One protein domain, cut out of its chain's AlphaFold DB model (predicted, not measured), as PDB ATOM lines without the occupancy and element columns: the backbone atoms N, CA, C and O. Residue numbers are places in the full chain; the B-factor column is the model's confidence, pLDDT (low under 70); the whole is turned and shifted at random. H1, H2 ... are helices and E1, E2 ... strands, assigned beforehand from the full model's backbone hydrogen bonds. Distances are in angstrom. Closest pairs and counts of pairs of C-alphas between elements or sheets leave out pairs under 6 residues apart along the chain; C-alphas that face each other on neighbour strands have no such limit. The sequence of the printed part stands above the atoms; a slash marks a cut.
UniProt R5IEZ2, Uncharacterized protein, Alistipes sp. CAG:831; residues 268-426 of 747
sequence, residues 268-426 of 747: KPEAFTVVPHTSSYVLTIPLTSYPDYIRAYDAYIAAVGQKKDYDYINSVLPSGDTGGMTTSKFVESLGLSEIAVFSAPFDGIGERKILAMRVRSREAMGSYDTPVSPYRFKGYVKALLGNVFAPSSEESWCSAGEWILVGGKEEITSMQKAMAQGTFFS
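What this domain is: This is residues 268 to 426 of the 747 residues of an uncharacterized protein of Alistipes sp. CAG:831 (UniProt R5IEZ2). A twisted sheet of six strands wraps round the helix H5 on one face, and a group of four helices, H1 to H4, sits away from H5 beyond the sheet. H4 packs on H2 and H3 within that group, while H1 meets H2 at a corner. The printed part has 159 residues with five named helices and six named strands, in the order E1 H1 H2 H3 E2 E3 E4 H4 E5 E6 H5. The sheet's order is E1 E2 E3 E6 E5 E4, antiparallel throughout, and the class is mixed, helices and strands. The whole is compact, with a radius of gyration of the C-alphas of 15.5 A and spans of 45 by 31 by 28 A.

How they stand to each other: Residues 268 to 280 hold no named element and are followed by the strand E1, residues 281 to 286, an edge strand of the sheet. A tight link joins E1 to H1, residues 290 to 303, which is not on the sheet. H1 and H2, residues 307 to 316, touch only at the corner by their link, and only just, with 3 pairs of C-alphas within 8 A; the closest are those of Ile 301 and Lys 307, 5.4 A apart. H3, residues 327 to 334, is close to H2 but not clearly touching it, the closest C-alphas being those of Asn 314 and Thr 327 at 6.4 A. E2, residues 338 to 346, is the antiparallel neighbour of E1, with N 285 and O 339 within hydrogen-bond range at 2.8 A. E2 forms a hairpin with E3, residues 350 to 358, where N 340 and O 356 are 2.8 A apart. E4, residues 372 to 374, is the other edge strand. H4, residues 380 to 385, only grazes the sheet with its residues 381 to 385. H4 touches H2 at a shallow tilt of 14 degrees, opposite ways, with the C-alphas of Asn 314 and Ala 383 closest at 6.0 A. H4 also touches H3, about perpendicular at 87 degrees, and the closest C-alphas are those of Thr 327 and Tyr 380, 5.3 A apart. E5, residues 396 to 400, is the antiparallel neighbour of E4, with N 397 and O 373 at 2.8 A. E5 and E6, residues 403 to 407, form a hairpin, with N 396 and O 407 at 2.9 A. E6 is also the antiparallel neighbour of E3, with N 404 and O 357 at 2.8 A. H5, residues 409 to 420, is on one face of the sheet, two layers of one helix and one sheet, and the sheet curls round it. Its closest C-alphas to E5 are those of Lys 409 and Ser 396, 5.2 A apart. In H1, H2, H3, H4 and H5 every O i to N i+4 pair is within hydrogen-bond range.

Where its parts are: E1 begins at C-alpha 281, (-20.230, 23.489, 50.311), and measures 16.3 A from first to last C-alpha. H1 measures 19.8 A, H2 14.3 A and H3 11.3 A. E2 measures 24.0 A and E3, which begins at C-alpha 350, (-25.002, 13.802, 59.402), 25.2 A. E4 and H4 are shorter. E5 measures 13.6 A, E6 13.0 A, and H5 16.3 A, ending at C-alpha 420, (-28.614, 4.313, 39.933).

The domain as a whole: The two C-alphas farthest apart are those of Gly 305 and Gln 421, 48.6 A. The printed part has no cut. The link from E3 to E4, residues 359 to 371, is long. The mean pLDDT of the printed part is 90.0, and residues 319 to 320, 348 and 369 are under 70.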
ATOM      1  N   LYS A 268     -14.876  25.279  32.843       94.38
ATOM      2  CA  LYS A 268     -16.156  25.198  33.550       94.38
ATOM      3  C   LYS A 268     -16.080  24.062  34.572       94.38
ATOM      4  O   LYS A 268     -15.694  22.961  34.164       94.38
ATOM      5  N   PRO A 269     -16.391  24.298  35.854       95.12
ATOM      6  CA  PRO A 269     -16.451  23.221  36.825       95.12
ATOM      7  C   PRO A 269     -17.576  22.241  36.489       95.12
ATOM      8  O   PRO A 269     -18.729  22.637  36.342       95.12
ATOM      9  N   GLU A 270     -17.259  20.952  36.395       96.69
ATOM     10  CA  GLU A 270     -18.258  19.900  36.186       96.69
ATOM     11  C   GLU A 270     -18.549  19.123  37.474       96.69
ATOM     12  O   GLU A 270     -19.482  18.317  37.505       96.69
ATOM     13  N   ALA A 271     -17.817  19.395  38.564       97.00
ATOM     14  CA  ALA A 271     -18.051  18.783  39.873       97.00
ATOM     15  C   ALA A 271     -19.508  18.911  40.336       97.00
ATOM     16  O   ALA A 271     -20.045  17.990  40.945       97.00
ATOM     17  N   PHE A 272     -20.184  20.010  39.994       96.50
ATOM     18  CA  PHE A 272     -21.568  20.269  40.401       96.50
ATOM     19  C   PHE A 272     -22.567  19.220  39.880       96.50
ATOM     20  O   PHE A 272     -23.648  19.078  40.448       96.50
ATOM     21  N   THR A 273     -22.205  18.443  38.854       96.06
ATOM     22  CA  THR A 273     -23.034  17.353  38.304       96.06
ATOM     23  C   THR A 273     -23.073  16.101  39.187       96.06
ATOM     24  O   THR A 273     -24.023  15.326  39.111       96.06
ATOM     25  N   VAL A 274     -22.074  15.904  40.054       96.50
ATOM     26  CA  VAL A 274     -21.966  14.743  40.967       96.50
ATOM     27  C   VAL A 274     -22.081  15.121  42.444       96.50
ATOM     28  O   VAL A 274     -22.007  14.260  43.319       96.50
ATOM     29  N   VAL A 275     -22.275  16.408  42.723       96.81
ATOM     30  CA  VAL A 275     -22.479  16.965  44.063       96.81
ATOM     31  C   VAL A 275     -23.986  17.000  44.346       96.81
ATOM     32  O   VAL A 275     -24.724  17.517  43.511       96.81
ATOM     33  N   PRO A 276     -24.479  16.475  45.482       93.69
ATOM     34  CA  PRO A 276     -25.888  16.599  45.858       93.69
ATOM     35  C   PRO A 276     -26.298  18.063  46.046       93.69
ATOM     36  O   PRO A 276     -25.538  18.835  46.636       93.69
ATOM     37  N   HIS A 277     -27.520  18.439  45.656       90.19
ATOM     38  CA  HIS A 277     -28.030  19.806  45.861       90.19
ATOM     39  C   HIS A 277     -28.091  20.226  47.343       90.19
ATOM     40  O   HIS A 277     -28.078  21.413  47.660       90.19
ATOM     41  N   THR A 278     -28.132  19.256  48.262       86.94
ATOM     42  CA  THR A 278     -28.138  19.484  49.713       86.94
ATOM     43  C   THR A 278     -26.772  19.845  50.294       86.94
ATOM     44  O   THR A 278     -26.683  20.107  51.493       86.94
ATOM     45  N   SER A 279     -25.712  19.857  49.479       91.50
ATOM     46  CA  SER A 279     -24.350  20.089  49.956       91.50
ATOM     47  C   SER A 279     -24.199  21.452  50.632       91.50
ATOM     48  O   SER A 279     -24.573  22.488  50.086       91.50
ATOM     49  N   SER A 280     -23.579  21.437  51.811       88.44
ATOM     50  CA  SER A 280     -23.206  22.623  52.578       88.44
ATOM     51  C   SER A 280     -22.151  23.461  51.847       88.44
ATOM     52  O   SER A 280     -22.216  24.688  51.852       88.44
ATOM     53  N   TYR A 281     -21.181  22.814  51.194       89.31
ATOM     54  CA  TYR A 281     -20.230  23.489  50.311       89.31
ATOM     55  C   TYR A 281     -19.606  22.529  49.295       89.31
ATOM     56  O   TYR A 281     -19.552  21.319  49.528       89.31
ATOM     57  N   VAL A 282     -19.034  23.086  48.228       93.62
ATOM     58  CA  VAL A 282     -18.172  22.399  47.260       93.62
ATOM     59  C   VAL A 282     -16.990  23.286  46.878       93.62
ATOM     60  O   VAL A 282     -17.185  24.390  46.392       93.62
ATOM     61  N   LEU A 283     -15.763  22.797  47.071       92.56
ATOM     62  CA  LEU A 283     -14.550  23.365  46.475       92.56
ATOM     63  C   LEU A 283     -14.162  22.504  45.277       92.56
ATOM     64  O   LEU A 283     -14.029  21.291  45.429       92.56
ATOM     65  N   THR A 284     -13.892  23.119  44.133       95.19
ATOM     66  CA  THR A 284     -13.403  22.443  42.931       95.19
ATOM     67  C   THR A 284     -12.249  23.200  42.274       95.19
ATOM     68  O   THR A 284     -12.211  24.430  42.268       95.19
ATOM     69  N   ILE A 285     -11.287  22.450  41.737       94.31
ATOM     70  CA  ILE A 285     -10.168  22.933  40.925       94.31
ATOM     71  C   ILE A 285     -10.230  22.209  39.574       94.31
ATOM     72  O   ILE A 285      -9.798  21.053  39.467       94.31
ATOM     73  N   PRO A 286     -10.746  22.873  38.527       95.69
ATOM     74  CA  PRO A 286     -10.651  22.381  37.161       95.69
ATOM     75  C   PRO A 286      -9.204  22.442  36.654       95.69
ATOM     76  O   PRO A 286      -8.540  23.478  36.706       95.69
ATOM     77  N   LEU A 287      -8.702  21.325  36.127       94.12
ATOM     78  CA  LEU A 287      -7.309  21.173  35.713       94.12
ATOM     79  C   LEU A 287      -7.205  21.136  34.188       94.12
ATOM     80  O   LEU A 287      -7.636  20.204  33.507       94.12
ATOM     81  N   THR A 288      -6.558  22.156  33.633       94.00
ATOM     82  CA  THR A 288      -6.167  22.175  32.218       94.00
ATOM     83  C   THR A 288      -4.927  21.330  31.956       94.00
ATOM     84  O   THR A 288      -4.835  20.709  30.897       94.00
ATOM     85  N   SER A 289      -4.012  21.286  32.928       93.19
ATOM     86  CA  SER A 289      -2.774  20.512  32.906       93.19
ATOM     87  C   SER A 289      -2.357  20.184  34.340       93.19
ATOM     88  O   SER A 289      -1.836  21.038  35.060       93.19
ATOM     89  N   TYR A 290      -2.584  18.935  34.757       92.19
ATOM     90  CA  TYR A 290      -2.116  18.443  36.056       92.19
ATOM     91  C   TYR A 290      -0.586  18.557  36.221       92.19
ATOM     92  O   TYR A 290      -0.154  19.032  37.272       92.19
ATOM     93  N   PRO A 291       0.252  18.227  35.211       93.56
ATOM     94  CA  PRO A 291       1.699  18.404  35.328       93.56
ATOM     95  C   PRO A 291       2.121  19.849  35.616       93.56
ATOM     96  O   PRO A 291       3.057  20.062  36.382       93.56
ATOM     97  N   ASP A 292       1.459  20.842  35.016       94.38
ATOM     98  CA  ASP A 292       1.780  22.255  35.267       94.38
ATOM     99  C   ASP A 292       1.343  22.674  36.672       94.38
ATOM    100  O   ASP A 292       2.111  23.326  37.380       94.38
ATOM    101  N   TYR A 293       0.155  22.223  37.100       93.38
ATOM    102  CA  TYR A 293      -0.360  22.466  38.447       93.38
ATOM    103  C   TYR A 293       0.599  21.929  39.509       93.38
ATOM    104  O   TYR A 293       1.008  22.668  40.400       93.38
ATOM    105  N   ILE A 294       0.988  20.653  39.414       91.56
ATOM    106  CA  ILE A 294       1.780  20.013  40.467       91.56
ATOM    107  C   ILE A 294       3.211  20.557  40.524       91.56
ATOM    108  O   ILE A 294       3.757  20.685  41.613       91.56
ATOM    109  N   ARG A 295       3.803  20.954  39.385       93.50
ATOM    110  CA  ARG A 295       5.111  21.636  39.376       93.50
ATOM    111  C   ARG A 295       5.043  23.004  40.050       93.50
ATOM    112  O   ARG A 295       5.937  23.336  40.820       93.50
ATOM    113  N   ALA A 296       3.994  23.781  39.779       93.44
ATOM    114  CA  ALA A 296       3.796  25.067  40.441       93.44
ATOM    115  C   ALA A 296       3.510  24.888  41.942       93.44
ATOM    116  O   ALA A 296       4.059  25.617  42.764       93.44
ATOM    117  N   TYR A 297       2.713  23.881  42.309       91.69
ATOM    118  CA  TYR A 297       2.424  23.556  43.704       91.69
ATOM    119  C   TYR A 297       3.681  23.118  44.470       91.69
ATOM    120  O   TYR A 297       3.887  23.562  45.594       91.69
ATOM    121  N   ASP A 298       4.562  22.315  43.864       91.44
ATOM    122  CA  ASP A 298       5.836  21.916  44.477       91.44
ATOM    123  C   ASP A 298       6.763  23.119  44.726       91.44
ATOM    124  O   ASP A 298       7.366  23.232  45.795       91.44
ATOM    125  N   ALA A 299       6.822  24.060  43.774       93.12
ATOM    126  CA  ALA A 299       7.560  25.314  43.933       93.12
ATOM    127  C   ALA A 299       6.999  26.166  45.085       93.12
ATOM    128  O   ALA A 299       7.762  26.615  45.940       93.12
ATOM    129  N   TYR A 300       5.672  26.295  45.167       91.06
ATOM    130  CA  TYR A 300       4.992  26.972  46.272       91.06
ATOM    131  C   TYR A 300       5.301  26.317  47.628       91.06
ATOM    132  O   TYR A 300       5.681  26.996  48.580       91.06
ATOM    133  N   ILE A 301       5.213  24.985  47.720       90.38
ATOM    134  CA  ILE A 301       5.529  24.230  48.943       90.38
ATOM    135  C   ILE A 301       6.989  24.439  49.378       90.38
ATOM    136  O   ILE A 301       7.279  24.512  50.579       90.38
ATOM    137  N   ALA A 302       7.915  24.561  48.424       92.50
ATOM    138  CA  ALA A 302       9.298  24.925  48.702       92.50
ATOM    139  C   ALA A 302       9.440  26.369  49.201       92.50
ATOM    140  O   ALA A 302      10.147  26.583  50.188       92.50
ATOM    141  N   ALA A 303       8.736  27.324  48.591       91.19
ATOM    142  CA  ALA A 303       8.751  28.729  48.993       91.19
ATOM    143  C   ALA A 303       8.235  28.938  50.427       91.19
ATOM    144  O   ALA A 303       8.862  29.651  51.208       91.19
ATOM    145  N   VAL A 304       7.172  28.231  50.832       88.44
ATOM    146  CA  VAL A 304       6.642  28.291  52.212       88.44
ATOM    147  C   VAL A 304       7.430  27.435  53.217       88.44
ATOM    148  O   VAL A 304       7.017  27.277  54.366       88.44
ATOM    149  N   GLY A 305       8.560  26.847  52.801       91.31
ATOM    150  CA  GLY A 305       9.463  26.089  53.670       91.31
ATOM    151  C   GLY A 305       8.960  24.701  54.085       91.31
ATOM    152  O   GLY A 305       9.519  24.107  55.006       91.31
ATOM    153  N   GLN A 306       7.936  24.157  53.418       89.62
ATOM    154  CA  GLN A 306       7.290  22.883  53.779       89.62
ATOM    155  C   GLN A 306       7.755  21.686  52.933       89.62
ATOM    156  O   GLN A 306       7.284  20.567  53.128       89.62
ATOM    157  N   LYS A 307       8.718  21.885  52.022       92.31
ATOM    158  CA  LYS A 307       9.204  20.846  51.094       92.31
ATOM    159  C   LYS A 307       9.679  19.565  51.777       92.31
ATOM    160  O   LYS A 307       9.331  18.479  51.332       92.31
ATOM    161  N   LYS A 308      10.423  19.676  52.883       92.56
ATOM    162  CA  LYS A 308      10.926  18.499  53.614       92.56
ATOM    163  C   LYS A 308       9.792  17.629  54.156       92.56
ATOM    164  O   LYS A 308       9.826  16.414  53.979       92.56
ATOM    165  N   ASP A 309       8.791  18.249  54.776       89.12
ATOM    166  CA  ASP A 309       7.636  17.540  55.334       89.12
ATOM    167  C   ASP A 309       6.764  16.956  54.218       89.12
ATOM    168  O   ASP A 309       6.313  15.815  54.314       89.12
ATOM    169  N   TYR A 310       6.578  17.708  53.130       89.38
ATOM    170  CA  TYR A 310       5.855  17.260  51.944       89.38
ATOM    171  C   TYR A 310       6.499  16.019  51.308       89.38
ATOM    172  O   TYR A 310       5.814  15.019  51.076       89.38
ATOM    173  N   ASP A 311       7.814  16.040  51.086       91.88
ATOM    174  CA  ASP A 311       8.556  14.910  50.516       91.88
ATOM    175  C   ASP A 311       8.547  13.702  51.455       91.88
ATOM    176  O   ASP A 311       8.327  12.569  51.019       91.88
ATOM    177  N   TYR A 312       8.718  13.938  52.760       90.88
ATOM    178  CA  TYR A 312       8.653  12.887  53.767       90.88
ATOM    179  C   TYR A 312       7.291  12.188  53.757       90.88
ATOM    180  O   TYR A 312       7.251  10.968  53.593       90.88
ATOM    181  N   ILE A 313       6.184  12.936  53.851       87.88
ATOM    182  CA  ILE A 313       4.820  12.381  53.854       87.88
ATOM    183  C   ILE A 313       4.572  11.547  52.591       87.88
ATOM    184  O   ILE A 313       4.042  10.441  52.684       87.88
ATOM    185  N   ASN A 314       4.984  12.039  51.419       88.25
ATOM    186  CA  ASN A 314       4.816  11.310  50.161       88.25
ATOM    187  C   ASN A 314       5.692  10.045  50.073       88.25
ATOM    188  O   ASN A 314       5.289   9.077  49.432       88.25
ATOM    189  N   SER A 315       6.857  10.022  50.730       87.12
ATOM    190  CA  SER A 315       7.767   8.866  50.746       87.12
ATOM    191  C   SER A 315       7.337   7.734  51.689       87.12
ATOM    192  O   SER A 315       7.642   6.573  51.420       87.12
ATOM    193  N   VAL A 316       6.635   8.054  52.784       87.19
ATOM    194  CA  VAL A 316       6.266   7.079  53.831       87.19
ATOM    195  C   VAL A 316       4.884   6.462  53.636       87.19
ATOM    196  O   VAL A 316       4.518   5.543  54.372       87.19
ATOM    197  N   LEU A 317       4.091   6.963  52.684       84.94
ATOM    198  CA  LEU A 317       2.764   6.414  52.431       84.94
ATOM    199  C   LEU A 317       2.859   4.966  51.922       84.94
ATOM    200  O   LEU A 317       3.697   4.673  51.065       84.94
ATOM    201  N   PRO A 318       2.007   4.048  52.424       71.44
ATOM    202  CA  PRO A 318       2.117   2.631  52.107       71.44
ATOM    203  C   PRO A 318       2.012   2.386  50.604       71.44
ATOM    204  O   PRO A 318       1.029   2.775  49.971       71.44
ATOM    205  N   SER A 319       3.013   1.706  50.048       66.00
ATOM    206  CA  SER A 319       3.038   1.277  48.649       66.00
ATOM    207  C   SER A 319       2.737  -0.220  48.474       66.00
ATOM    208  O   SER A 319       2.492  -0.669  47.362       66.00
ATOM    209  N   GLY A 320       2.708  -1.009  49.557       65.19
ATOM    210  CA  GLY A 320       2.491  -2.464  49.505       65.19
ATOM    211  C   GLY A 320       1.125  -2.859  48.931       65.19
ATOM    212  O   GLY A 320       1.056  -3.504  47.886       65.19
ATOM    213  N   ASP A 321       0.038  -2.394  49.552       70.38
ATOM    214  CA  ASP A 321      -1.345  -2.707  49.141       70.38
ATOM    215  C   ASP A 321      -1.782  -1.986  47.846       70.38
ATOM    216  O   ASP A 321      -2.857  -2.243  47.298       70.38
ATOM    217  N   THR A 322      -0.945  -1.080  47.331       78.62
ATOM    218  CA  THR A 322      -1.183  -0.299  46.106       78.62
ATOM    219  C   THR A 322      -0.368  -0.799  44.910       78.62
ATOM    220  O   THR A 322      -0.353  -0.156  43.861       78.62
ATOM    221  N   GLY A 323       0.307  -1.950  45.038       78.69
ATOM    222  CA  GLY A 323       1.118  -2.535  43.965       78.69
ATOM    223  C   GLY A 323       2.428  -1.782  43.701       78.69
ATOM    224  O   GLY A 323       2.908  -1.751  42.573       78.69
ATOM    225  N   GLY A 324       2.992  -1.137  44.723       82.00
ATOM    226  CA  GLY A 324       4.235  -0.365  44.652       82.00
ATOM    227  C   GLY A 324       4.070   1.049  44.085       82.00
ATOM    228  O   GLY A 324       5.067   1.722  43.814       82.00
ATOM    229  N   MET A 325       2.837   1.506  43.862       88.88
ATOM    230  CA  MET A 325       2.565   2.781  43.205       88.88
ATOM    231  C   MET A 325       2.869   3.958  44.137       88.88
ATOM    232  O   MET A 325       2.392   4.002  45.265       88.88
ATOM    233  N   THR A 326       3.651   4.930  43.662       90.44
ATOM    234  CA  THR A 326       3.893   6.179  44.400       90.44
ATOM    235  C   THR A 326       2.691   7.113  44.289       90.44
ATOM    236  O   THR A 326       1.878   6.981  43.371       90.44
ATOM    237  N   THR A 327       2.600   8.105  45.178       90.50
ATOM    238  CA  THR A 327       1.526   9.110  45.134       90.50
ATOM    239  C   THR A 327       1.461   9.825  43.780       90.50
ATOM    240  O   THR A 327       0.388   9.875  43.178       90.50
ATOM    241  N   SER A 328       2.597  10.303  43.251       87.88
ATOM    242  CA  SER A 328       2.654  10.983  41.941       87.88
ATOM    243  C   SER A 328       2.176  10.079  40.805       87.88
ATOM    244  O   SER A 328       1.301  10.468  40.034       87.88
ATOM    245  N   LYS A 329       2.677   8.834  40.751       90.19
ATOM    246  CA  LYS A 329       2.292   7.865  39.712       90.19
ATOM    247  C   LYS A 329       0.806   7.531  39.761       90.19
ATOM    248  O   LYS A 329       0.191   7.382  38.710       90.19
ATOM    249  N   PHE A 330       0.230   7.427  40.959       91.75
ATOM    250  CA  PHE A 330      -1.205   7.215  41.121       91.75
ATOM    251  C   PHE A 330      -1.998   8.337  40.459       91.75
ATOM    252  O   PHE A 330      -2.806   8.072  39.574       91.75
ATOM    253  N   VAL A 331      -1.723   9.588  40.812       88.56
ATOM    254  CA  VAL A 331      -2.492  10.710  40.269       88.56
ATOM    255  C   VAL A 331      -2.262  10.904  38.765       88.56
ATOM    256  O   VAL A 331      -3.215  11.155  38.025       88.56
ATOM    257  N   GLU A 332      -1.031  10.715  38.288       89.31
ATOM    258  CA  GLU A 332      -0.709  10.734  36.856       89.31
ATOM    259  C   GLU A 332      -1.489   9.662  36.082       89.31
ATOM    260  O   GLU A 332      -2.053   9.957  35.028       89.31
ATOM    261  N   SER A 333      -1.584   8.443  36.627       92.81
ATOM    262  CA  SER A 333      -2.283   7.325  35.979       92.81
ATOM    263  C   SER A 333      -3.791   7.544  35.826       92.81
ATOM    264  O   SER A 333      -4.399   7.007  34.903       92.81
ATOM    265  N   LEU A 334      -4.395   8.365  36.690       93.44
ATOM    266  CA  LEU A 334      -5.808   8.724  36.593       93.44
ATOM    267  C   LEU A 334      -6.082   9.728  35.462       93.44
ATOM    268  O   LEU A 334      -7.217   9.842  34.992       93.44
ATOM    269  N   GLY A 335      -5.068  10.480  35.025       93.69
ATOM    270  CA  GLY A 335      -5.247  11.578  34.078       93.69
ATOM    271  C   GLY A 335      -6.232  12.627  34.601       93.69
ATOM    272  O   GLY A 335      -7.189  12.957  33.899       93.69
ATOM    273  N   LEU A 336      -6.027  13.100  35.841       93.56
ATOM    274  CA  LEU A 336      -6.916  14.062  36.500       93.56
ATOM    275  C   LEU A 336      -7.198  15.283  35.620       93.56
ATOM    276  O   LEU A 336      -6.286  15.923  35.090       93.56
ATOM    277  N   SER A 337      -8.479  15.623  35.519       95.25
ATOM    278  CA  SER A 337      -8.970  16.801  34.793       95.25
ATOM    279  C   SER A 337      -9.764  17.763  35.672       95.25
ATOM    280  O   SER A 337      -9.923  18.924  35.311       95.25
ATOM    281  N   GLU A 338     -10.210  17.311  36.841       96.94
ATOM    282  CA  GLU A 338     -10.837  18.136  37.868       96.94
ATOM    283  C   GLU A 338     -10.737  17.403  39.207       96.94
ATOM    284  O   GLU A 338     -10.841  16.172  39.263       96.94
ATOM    285  N   ILE A 339     -10.517  18.150  40.284       95.88
ATOM    286  CA  ILE A 339     -10.587  17.631  41.647       95.88
ATOM    287  C   ILE A 339     -11.513  18.508  42.474       95.88
ATOM    288  O   ILE A 339     -11.410  19.731  42.448       95.88
ATOM    289  N   ALA A 340     -12.397  17.876  43.234       97.00
ATOM    290  CA  ALA A 340     -13.339  18.556  44.092       97.00
ATOM    291  C   ALA A 340     -13.477  17.871  45.450       97.00
ATOM    292  O   ALA A 340     -13.228  16.679  45.619       97.00
ATOM    293  N   VAL A 341     -13.901  18.646  46.436       95.81
ATOM    294  CA  VAL A 341     -14.311  18.165  47.750       95.81
ATOM    295  C   VAL A 341     -15.584  18.894  48.136       95.81
ATOM    296  O   VAL A 341     -15.646  20.122  48.081       95.81
ATOM    297  N   PHE A 342     -16.597  18.147  48.549       95.31
ATOM    298  CA  PHE A 342     -17.858  18.717  49.011       95.31
ATOM    299  C   PHE A 342     -18.259  18.106  50.347       95.31
ATOM    300  O   PHE A 342     -17.824  17.002  50.684       95.31
ATOM    301  N   SER A 343     -19.049  18.845  51.119       91.31
ATOM    302  CA  SER A 343     -19.675  18.358  52.350       91.31
ATOM    303  C   SER A 343     -21.176  18.344  52.164       91.31
ATOM    304  O   SER A 343     -21.736  19.349  51.727       91.31
ATOM    305  N   ALA A 344     -21.805  17.222  52.487       90.38
ATOM    306  CA  ALA A 344     -23.248  17.061  52.409       90.38
ATOM    307  C   ALA A 344     -23.781  16.332  53.650       90.38
ATOM    308  O   ALA A 344     -23.069  15.496  54.227       90.38
ATOM    309  N   PRO A 345     -25.024  16.623  54.064       85.69
ATOM    310  CA  PRO A 345     -25.716  15.829  55.061       85.69
ATOM    311  C   PRO A 345     -26.160  14.494  54.453       85.69
ATOM    312  O   PRO A 345     -26.583  14.426  53.301       85.69
ATOM    313  N   PHE A 346     -26.068  13.435  55.251       82.25
ATOM    314  CA  PHE A 346     -26.576  12.111  54.911       82.25
ATOM    315  C   PHE A 346     -27.383  11.553  56.087       82.25
ATOM    316  O   PHE A 346     -26.990  11.712  57.252       82.25
ATOM    317  N   ASP A 347     -28.490  10.881  55.781       74.19
ATOM    318  CA  ASP A 347     -29.426  10.346  56.771       74.19
ATOM    319  C   ASP A 347     -28.741   9.442  57.801       74.19
ATOM    320  O   ASP A 347     -27.955   8.559  57.463       74.19
ATOM    321  N   GLY A 348     -29.019   9.682  59.086       69.94
ATOM    322  CA  GLY A 348     -28.494   8.886  60.205       69.94
ATOM    323  C   GLY A 348     -27.009   9.096  60.539       69.94
ATOM    324  O   GLY A 348     -26.576   8.727  61.628       69.94
ATOM    325  N   ILE A 349     -26.227   9.742  59.668       76.31
ATOM    326  CA  ILE A 349     -24.786   9.977  59.880       76.31
ATOM    327  C   ILE A 349     -24.403  11.460  59.955       76.31
ATOM    328  O   ILE A 349     -23.366  11.795  60.546       76.31
ATOM    329  N   GLY A 350     -25.236  12.358  59.428       80.19
ATOM    330  CA  GLY A 350     -25.002  13.802  59.402       80.19
ATOM    331  C   GLY A 350     -23.977  14.221  58.346       80.19
ATOM    332  O   GLY A 350     -23.738  13.510  57.376       80.19
ATOM    333  N   GLU A 351     -23.354  15.385  58.542       85.69
ATOM    334  CA  GLU A 351     -22.402  15.972  57.587       85.69
ATOM    335  C   GLU A 351     -21.176  15.080  57.329       85.69
ATOM    336  O   GLU A 351     -20.458  14.684  58.261       85.69
ATOM    337  N   ARG A 352     -20.911  14.787  56.054       92.31
ATOM    338  CA  ARG A 352     -19.730  14.048  55.592       92.31
ATOM    339  C   ARG A 352     -19.106  14.728  54.388       92.31
ATOM    340  O   ARG A 352     -19.799  15.209  53.499       92.31
ATOM    341  N   LYS A 353     -17.773  14.699  54.348       93.44
ATOM    342  CA  LYS A 353     -17.002  15.089  53.175       93.44
ATOM    343  C   LYS A 353     -16.764  13.933  52.238       93.44
ATOM    344  O   LYS A 353     -16.256  12.894  52.670       93.44
ATOM    345  N   ILE A 354     -16.935  14.224  50.962       97.56
ATOM    346  CA  ILE A 354     -16.592  13.348  49.855       97.56
ATOM    347  C   ILE A 354     -15.515  14.018  49.008       97.56
ATOM    348  O   ILE A 354     -15.580  15.216  48.726       97.56
ATOM    349  N   LEU A 355     -14.524  13.231  48.603       98.06
ATOM    350  CA  LEU A 355     -13.553  13.603  47.581       98.06
ATOM    351  C   LEU A 355     -14.091  13.137  46.226       98.06
ATOM    352  O   LEU A 355     -14.438  11.969  46.074       98.06
ATOM    353  N   ALA A 356     -14.125  14.029  45.246       98.25
ATOM    354  CA  ALA A 356     -14.529  13.740  43.881       98.25
ATOM    355  C   ALA A 356     -13.365  14.029  42.928       98.25
ATOM    356  O   ALA A 356     -12.791  15.115  42.928       98.25
ATOM    357  N   MET A 357     -13.004  13.048  42.109       97.88
ATOM    358  CA  MET A 357     -11.918  13.155  41.137       97.88
ATOM    359  C   MET A 357     -12.449  12.834  39.752       97.88
ATOM    360  O   MET A 357     -12.923  11.721  39.524       97.88
ATOM    361  N   ARG A 358     -12.338  13.774  38.817       97.38
ATOM    362  CA  ARG A 358     -12.670  13.514  37.421       97.38
ATOM    363  C   ARG A 358     -11.451  12.997  36.684       97.38
ATOM    364  O   ARG A 358     -10.429  13.686  36.575       97.38
ATOM    365  N   VAL A 359     -11.571  11.785  36.167       96.25
ATOM    366  CA  VAL A 359     -10.449  10.994  35.660       96.25
ATOM    367  C   VAL A 359     -10.665  10.605  34.204       96.25
ATOM    368  O   VAL A 359     -11.796  10.445  33.757       96.25
ATOM    369  N   ARG A 360      -9.568  10.412  33.470       94.44
ATOM    370  CA  ARG A 360      -9.589   9.838  32.115       94.44
ATOM    371  C   ARG A 360      -9.415   8.324  32.120       94.44
ATOM    372  O   ARG A 360      -9.846   7.662  31.185       94.44
ATOM    373  N   SER A 361      -8.777   7.782  33.158       92.81
ATOM    374  CA  SER A 361      -8.592   6.344  33.345       92.81
ATOM    375  C   SER A 361      -8.873   5.937  34.786       92.81
ATOM    376  O   SER A 361      -8.630   6.688  35.731       92.81
ATOM    377  N   ARG A 362      -9.395   4.720  34.944       91.00
ATOM    378  CA  ARG A 362      -9.696   4.082  36.233       91.00
ATOM    379  C   ARG A 362      -8.894   2.811  36.462       91.00
ATOM    380  O   ARG A 362      -9.095   2.156  37.474       91.00
ATOM    381  N   GLU A 363      -7.996   2.450  35.552       89.06
ATOM    382  CA  GLU A 363      -7.243   1.189  35.618       89.06
ATOM    383  C   GLU A 363      -6.468   1.053  36.932       89.06
ATOM    384  O   GLU A 363      -6.447  -0.008  37.558       89.06
ATOM    385  N   ALA A 364      -5.914   2.169  37.416       87.88
ATOM    386  CA  ALA A 364      -5.220   2.223  38.691       87.88
ATOM    387  C   ALA A 364      -6.116   1.899  39.893       87.88
ATOM    388  O   ALA A 364      -5.589   1.620  40.962       87.88
ATOM    389  N   MET A 365      -7.441   1.884  39.761       88.25
ATOM    390  CA  MET A 365      -8.361   1.541  40.848       88.25
ATOM    391  C   MET A 365      -8.564   0.026  41.024       88.25
ATOM    392  O   MET A 365      -9.065  -0.386  42.068       88.25
ATOM    393  N   GLY A 366      -8.109  -0.806  40.077       82.50
ATOM    394  CA  GLY A 366      -8.283  -2.266  40.110       82.50
ATOM    395  C   GLY A 366      -9.649  -2.733  39.588       82.50
ATOM    396  O   GLY A 366     -10.327  -1.982  38.894       82.50
ATOM    397  N   SER A 367     -10.040  -3.979  39.897       70.00
ATOM    398  CA  SER A 367     -11.369  -4.508  39.533       70.00
ATOM    399  C   SER A 367     -12.466  -3.820  40.348       70.00
ATOM    400  O   SER A 367     -12.321  -3.672  41.561       70.00
ATOM    401  N   TYR A 368     -13.556  -3.418  39.694       72.12
ATOM    402  CA  TYR A 368     -14.686  -2.688  40.289       72.12
ATOM    403  C   TYR A 368     -16.024  -3.383  39.997       72.12
ATOM    404  O   TYR A 368     -17.017  -2.746  39.654       72.12
ATOM    405  N   ASP A 369     -16.051  -4.708  40.153       68.00
ATOM    406  CA  ASP A 369     -17.220  -5.558  39.869       68.00
ATOM    407  C   ASP A 369     -18.443  -5.241  40.751       68.00
ATOM    408  O   ASP A 369     -19.560  -5.669  40.457       68.00
ATOM    409  N   THR A 370     -18.252  -4.482  41.836       80.81
ATOM    410  CA  THR A 370     -19.321  -4.018  42.721       80.81
ATOM    411  C   THR A 370     -19.532  -2.506  42.607       80.81
ATOM    412  O   THR A 370     -18.558  -1.755  42.499       80.81
ATOM    413  N   PRO A 371     -20.784  -2.014  42.724       87.12
ATOM    414  CA  PRO A 371     -21.079  -0.583  42.607       87.12
ATOM    415  C   PRO A 371     -20.329   0.311  43.605       87.12
ATOM    416  O   PRO A 371     -20.054   1.472  43.315       87.12
ATOM    417  N   VAL A 372     -19.985  -0.241  44.772       93.69
ATOM    418  CA  VAL A 372     -19.121   0.377  45.781       93.69
ATOM    419  C   VAL A 372     -17.989  -0.592  46.094       93.69
ATOM    420  O   VAL A 372     -18.235  -1.775  46.335       93.69
ATOM    421  N   SER A 373     -16.756  -0.094  46.083       93.88
ATOM    422  CA  SER A 373     -15.538  -0.889  46.262       93.88
ATOM    423  C   SER A 373     -14.653  -0.305  47.374       93.88
ATOM    424  O   SER A 373     -14.664   0.911  47.576       93.88
ATOM    425  N   PRO A 374     -13.862  -1.116  48.101       93.19
ATOM    426  CA  PRO A 374     -12.899  -0.602  49.076       93.19
ATOM    427  C   PRO A 374     -11.861   0.323  48.431       93.19
ATOM    428  O   PRO A 374     -11.356   0.048  47.341       93.19
ATOM    429  N   TYR A 375     -11.508   1.415  49.110       93.00
ATOM    430  CA  TYR A 375     -10.509   2.366  48.626       93.00
ATOM    431  C   TYR A 375      -9.111   2.050  49.179       93.00
ATOM    432  O   TYR A 375      -8.892   2.026  50.393       93.00
ATOM    433  N   ARG A 376      -8.153   1.804  48.274       91.69
ATOM    434  CA  ARG A 376      -6.789   1.353  48.614       91.69
ATOM    435  C   ARG A 376      -5.740   2.466  48.727       91.69
ATOM    436  O   ARG A 376      -4.728   2.273  49.388       91.69
ATOM    437  N   PHE A 377      -5.977   3.638  48.138       92.69
ATOM    438  CA  PHE A 377      -4.996   4.736  48.055       92.69
ATOM    439  C   PHE A 377      -5.163   5.774  49.173       92.69
ATOM    440  O   PHE A 377      -5.177   6.985  48.934       92.69
ATOM    441  N   LYS A 378      -5.338   5.297  50.409       92.75
ATOM    442  CA  LYS A 378      -5.617   6.148  51.575       92.75
ATOM    443  C   LYS A 378      -4.488   7.156  51.794       92.75
ATOM    444  O   LYS A 378      -3.319   6.784  51.862       92.75
ATOM    445  N   GLY A 379      -4.833   8.433  51.903       91.38
ATOM    446  CA  GLY A 379      -3.904   9.530  52.150       91.38
ATOM    447  C   GLY A 379      -3.156  10.048  50.919       91.38
ATOM    448  O   GLY A 379      -2.494  11.075  51.040       91.38
ATOM    449  N   TYR A 380      -3.271   9.416  49.744       93.50
ATOM    450  CA  TYR A 380      -2.480   9.787  48.559       93.50
ATOM    451  C   TYR A 380      -2.822  11.196  48.063       93.50
ATOM    452  O   TYR A 380      -1.941  12.036  47.891       93.50
ATOM    453  N   VAL A 381      -4.113  11.483  47.890       91.00
ATOM    454  CA  VAL A 381      -4.589  12.795  47.420       91.00
ATOM    455  C   VAL A 381      -4.313  13.880  48.458       91.00
ATOM    456  O   VAL A 381      -3.820  14.954  48.126       91.00
ATOM    457  N   LYS A 382      -4.552  13.567  49.735       87.94
ATOM    458  CA  LYS A 382      -4.250  14.441  50.873       87.94
ATOM    459  C   LYS A 382      -2.764  14.819  50.939       87.94
ATOM    460  O   LYS A 382      -2.449  15.954  51.288       87.94
ATOM    461  N   ALA A 383      -1.860  13.886  50.643       88.56
ATOM    462  CA  ALA A 383      -0.420  14.129  50.671       88.56
ATOM    463  C   ALA A 383       0.059  15.019  49.519       88.56
ATOM    464  O   ALA A 383       0.936  15.850  49.731       88.56
ATOM    465  N   LEU A 384      -0.528  14.876  48.329       87.69
ATOM    466  CA  LEU A 384      -0.138  15.657  47.152       87.69
ATOM    467  C   LEU A 384      -0.779  17.040  47.100       87.69
ATOM    468  O   LEU A 384      -0.124  18.003  46.732       87.69
ATOM    469  N   LEU A 385      -2.061  17.141  47.443       82.38
ATOM    470  CA  LEU A 385      -2.866  18.347  47.215       82.38
ATOM    471  C   LEU A 385      -3.308  19.014  48.525       82.38
ATOM    472  O   LEU A 385      -4.035  20.006  48.521       82.38
ATOM    473  N   GLY A 386      -2.858  18.472  49.657       80.25
ATOM    474  CA  GLY A 386      -3.101  19.008  50.986       80.25
ATOM    475  C   GLY A 386      -4.387  18.509  51.648       80.25
ATOM    476  O   GLY A 386      -5.264  17.872  51.062       80.25
ATOM    477  N   ASN A 387      -4.516  18.848  52.933       79.69
ATOM    478  CA  ASN A 387      -5.626  18.424  53.798       79.69
ATOM    479  C   ASN A 387      -7.004  18.938  53.364       79.69
ATOM    480  O   ASN A 387      -8.020  18.432  53.839       79.69
ATOM    481  N   VAL A 388      -7.038  19.948  52.497       78.38
ATOM    482  CA  VAL A 388      -8.264  20.575  52.003       78.38
ATOM    483  C   VAL A 388      -9.157  19.558  51.275       78.38
ATOM    484  O   VAL A 388     -10.367  19.559  51.497       78.38
ATOM    485  N   PHE A 389      -8.546  18.626  50.530       86.06
ATOM    486  CA  PHE A 389      -9.202  17.568  49.748       86.06
ATOM    487  C   PHE A 389      -9.383  16.244  50.506       86.06
ATOM    488  O   PHE A 389      -9.781  15.244  49.917       86.06
ATOM    489  N   ALA A 390      -9.092  16.204  51.810       86.62
ATOM    490  CA  ALA A 390      -9.293  14.993  52.598       86.62
ATOM    491  C   ALA A 390     -10.798  14.750  52.850       86.62
ATOM    492  O   ALA A 390     -11.452  15.629  53.434       86.62
ATOM    493  N   PRO A 391     -11.354  13.580  52.469       94.12
ATOM    494  CA  PRO A 391     -12.726  13.216  52.805       94.12
ATOM    495  C   PRO A 391     -12.859  12.862  54.296       94.12
ATOM    496  O   PRO A 391     -11.872  12.769  55.033       94.12
ATOM    497  N   SER A 392     -14.094  12.674  54.769       93.00
ATOM    498  CA  SER A 392     -14.361  12.315  56.171       93.00
ATOM    499  C   SER A 392     -13.878  10.905  56.507       93.00
ATOM    500  O   SER A 392     -13.491  10.645  57.649       93.00
ATOM    501  N   SER A 393     -13.895  10.020  55.513       94.81
ATOM    502  CA  SER A 393     -13.322   8.680  55.550       94.81
ATOM    503  C   SER A 393     -12.814   8.305  54.152       94.81
ATOM    504  O   SER A 393     -13.330   8.793  53.152       94.81
ATOM    505  N   GLU A 394     -11.791   7.457  54.085       94.69
ATOM    506  CA  GLU A 394     -11.213   6.904  52.849       94.69
ATOM    507  C   GLU A 394     -11.404   5.379  52.832       94.69
ATOM    508  O   GLU A 394     -10.467   4.612  52.620       94.69
ATOM    509  N   GLU A 395     -12.604   4.908  53.171       95.19
ATOM    510  CA  GLU A 395     -12.910   3.475  53.257       95.19
ATOM    511  C   GLU A 395     -13.324   2.888  51.916       95.19
ATOM    512  O   GLU A 395     -12.959   1.756  51.601       95.19
ATOM    513  N   SER A 396     -14.118   3.635  51.153       95.62
ATOM    514  CA  SER A 396     -14.809   3.145  49.967       95.62
ATOM    515  C   SER A 396     -14.797   4.177  48.850       95.62
ATOM    516  O   SER A 396     -14.612   5.374  49.075       95.62
ATOM    517  N   TRP A 397     -15.012   3.696  47.634       95.94
ATOM    518  CA  TRP A 397     -15.200   4.532  46.464       95.94
ATOM    519  C   TRP A 397     -16.256   3.951  45.523       95.94
ATOM    520  O   TRP A 397     -16.541   2.751  45.552       95.94
ATOM    521  N   CYS A 398     -16.830   4.807  44.683       95.44
ATOM    522  CA  CYS A 398     -17.692   4.410  43.571       95.44
ATOM    523  C   CYS A 398     -17.405   5.258  42.326       95.44
ATOM    524  O   CYS A 398     -16.705   6.277  42.387       95.44
ATOM    525  N   SER A 399     -17.944   4.823  41.187       93.50
ATOM    526  CA  SER A 399     -17.859   5.567  39.930       93.50
ATOM    527  C   SER A 399     -19.187   6.232  39.577       93.50
ATOM    528  O   SER A 399     -20.246   5.630  39.745       93.50
ATOM    529  N   ALA A 400     -19.119   7.460  39.059       92.19
ATOM    530  CA  ALA A 400     -20.268   8.211  38.557       92.19
ATOM    531  C   ALA A 400     -19.877   8.929  37.254       92.19
ATOM    532  O   ALA A 400     -19.170   9.933  37.278       92.19
ATOM    533  N   GLY A 401     -20.254   8.390  36.092       91.38
ATOM    534  CA  GLY A 401     -19.835   8.953  34.798       91.38
ATOM    535  C   GLY A 401     -18.318   8.867  34.605       91.38
ATOM    536  O   GLY A 401     -17.800   7.758  34.513       91.38
ATOM    537  N   GLU A 402     -17.613  10.006  34.605       94.88
ATOM    538  CA  GLU A 402     -16.137  10.141  34.588       94.88
ATOM    539  C   GLU A 402     -15.531  10.410  35.983       94.88
ATOM    540  O   GLU A 402     -14.324  10.612  36.132       94.88
ATOM    541  N   TRP A 403     -16.355  10.401  37.029       97.19
ATOM    542  CA  TRP A 403     -15.939  10.702  38.394       97.19
ATOM    543  C   TRP A 403     -15.607   9.448  39.196       97.19
ATOM    544  O   TRP A 403     -16.218   8.390  39.018       97.19
ATOM    545  N   ILE A 404     -14.632   9.582  40.088       97.12
ATOM    546  CA  ILE A 404     -14.365   8.700  41.221       97.12
ATOM    547  C   ILE A 404     -14.774   9.469  42.474       97.12
ATOM    548  O   ILE A 404     -14.234  10.546  42.730       97.12
ATOM    549  N   LEU A 405     -15.703   8.917  43.251       97.81
ATOM    550  CA  LEU A 405     -16.127   9.469  44.537       97.81
ATOM    551  C   LEU A 405     -15.527   8.626  45.659       97.81
ATOM    552  O   LEU A 405     -15.669   7.408  45.626       97.81
ATOM    553  N   VAL A 406     -14.868   9.251  46.635       98.00
ATOM    554  CA  VAL A 406     -14.194   8.587  47.762       98.00
ATOM    555  C   VAL A 406     -14.759   9.102  49.085       98.00
ATOM    556  O   VAL A 406     -14.826  10.313  49.310       98.00
ATOM    557  N   GLY A 407     -15.141   8.176  49.963       97.31
ATOM    558  CA  GLY A 407     -15.797   8.468  51.236       97.31
ATOM    559  C   GLY A 407     -15.877   7.251  52.161       97.31
ATOM    560  O   GLY A 407     -15.244   6.214  51.935       97.31
ATOM    561  N   GLY A 408     -16.669   7.367  53.224       96.12
ATOM    562  CA  GLY A 408     -17.100   6.226  54.028       96.12
ATOM    563  C   GLY A 408     -18.089   5.341  53.272       96.12
ATOM    564  O   GLY A 408     -18.685   5.733  52.264       96.12
ATOM    565  N   LYS A 409     -18.232   4.097  53.734       94.69
ATOM    566  CA  LYS A 409     -19.043   3.093  53.033       94.69
ATOM    567  C   LYS A 409     -20.521   3.487  52.936       94.69
ATOM    568  O   LYS A 409     -21.135   3.260  51.895       94.69
ATOM    569  N   GLU A 410     -21.088   4.048  54.000       92.00
ATOM    570  CA  GLU A 410     -22.516   4.374  54.091       92.00
ATOM    571  C   GLU A 410     -22.891   5.520  53.146       92.00
ATOM    572  O   GLU A 410     -23.788   5.363  52.314       92.00
ATOM    573  N   GLU A 411     -22.151   6.631  53.187       93.69
ATOM    574  CA  GLU A 411     -22.409   7.797  52.341       93.69
ATOM    575  C   GLU A 411     -22.201   7.503  50.845       93.69
ATOM    576  O   GLU A 411     -23.043   7.865  50.022       93.69
ATOM    577  N   ILE A 412     -21.151   6.756  50.480       96.12
ATOM    578  CA  ILE A 412     -20.897   6.368  49.082       96.12
ATOM    579  C   ILE A 412     -21.975   5.410  48.559       96.12
ATOM    580  O   ILE A 412     -22.405   5.535  47.410       96.12
ATOM    581  N   THR A 413     -22.451   4.483  49.395       93.88
ATOM    582  CA  THR A 413     -23.551   3.575  49.030       93.88
ATOM    583  C   THR A 413     -24.852   4.341  48.818       93.88
ATOM    584  O   THR A 413     -25.555   4.084  47.841       93.88
ATOM    585  N   SER A 414     -25.157   5.311  49.687       90.06
ATOM    586  CA  SER A 414     -26.340   6.164  49.551       90.06
ATOM    587  C   SER A 414     -26.322   6.953  48.235       90.06
ATOM    588  O   SER A 414     -27.272   6.877  47.453       90.06
ATOM    589  N   MET A 415     -25.198   7.613  47.920       93.19
ATOM    590  CA  MET A 415     -25.041   8.350  46.660       93.19
ATOM    591  C   MET A 415     -25.167   7.448  45.431       93.19
ATOM    592  O   MET A 415     -25.901   7.775  44.499       93.19
ATOM    593  N   GLN A 416     -24.476   6.303  45.427       93.62
ATOM    594  CA  GLN A 416     -24.507   5.368  44.302       93.62
ATOM    595  C   GLN A 416     -25.929   4.853  44.051       93.62
ATOM    596  O   GLN A 416     -26.361   4.790  42.899       93.62
ATOM    597  N   LYS A 417     -26.670   4.530  45.117       90.00
ATOM    598  CA  LYS A 417     -28.061   4.083  45.024       90.00
ATOM    599  C   LYS A 417     -28.958   5.174  44.437       90.00
ATOM    600  O   LYS A 417     -29.709   4.879  43.511       90.00
ATOM    601  N   ALA A 418     -28.847   6.414  44.916       86.38
ATOM    602  CA  ALA A 418     -29.628   7.537  44.394       86.38
ATOM    603  C   ALA A 418     -29.348   7.790  42.901       86.38
ATOM    604  O   ALA A 418     -30.272   7.988  42.111       86.38
ATOM    605  N   MET A 419     -28.078   7.718  42.487       89.56
ATOM    606  CA  MET A 419     -27.684   7.867  41.082       89.56
ATOM    607  C   MET A 419     -28.227   6.728  40.211       89.56
ATOM    608  O   MET A 419     -28.783   6.982  39.147       89.56
ATOM    609  N   ALA A 420     -28.119   5.477  40.669       87.44
ATOM    610  CA  ALA A 420     -28.614   4.313  39.933       87.44
ATOM    611  C   ALA A 420     -30.148   4.287  39.808       87.44
ATOM    612  O   ALA A 420     -30.674   3.760  38.831       87.44
ATOM    613  N   GLN A 421     -30.859   4.850  40.788       84.94
ATOM    614  CA  GLN A 421     -32.322   4.946  40.802       84.94
ATOM    615  C   GLN A 421     -32.860   6.185  40.070       84.94
ATOM    616  O   GLN A 421     -34.072   6.326  39.951       84.94
ATOM    617  N   GLY A 422     -31.990   7.085  39.595       80.50
ATOM    618  CA  GLY A 422     -32.401   8.340  38.958       80.50
ATOM    619  C   GLY A 422     -33.030   9.358  39.918       80.50
ATOM    620  O   GLY A 422     -33.610  10.337  39.466       80.50
ATOM    621  N   THR A 423     -32.914   9.148  41.232       80.62
ATOM    622  CA  THR A 423     -33.432  10.053  42.275       80.62
ATOM    623  C   THR A 423     -32.394  11.081  42.729       80.62
ATOM    624  O   THR A 423     -32.680  11.937  43.564       80.62
ATOM    625  N   PHE A 424     -31.172  11.010  42.193       87.12
ATOM    626  CA  PHE A 424     -30.102  11.945  42.505       87.12
ATOM    627  C   PHE A 424     -30.378  13.329  41.912       87.12
ATOM    628  O   PHE A 424     -30.305  13.519  40.700       87.12
ATOM    629  N   PHE A 425     -30.638  14.307  42.779       90.69
ATOM    630  CA  PHE A 425     -30.770  15.703  42.379       90.69
ATOM    631  C   PHE A 425     -29.447  16.446  42.596       90.69
ATOM    632  O   PHE A 425     -29.046  16.707  43.740       90.69
ATOM    633  N   SER A 426     -28.758  16.735  41.489       94.62
ATOM    634  CA  SER A 426     -27.430  17.350  41.499       94.62
ATOM    635  C   SER A 426     -27.486  18.846  41.819       94.62
ATOM    636  O   SER A 426     -28.484  19.523  41.569       94.62
TER     637      SER A 426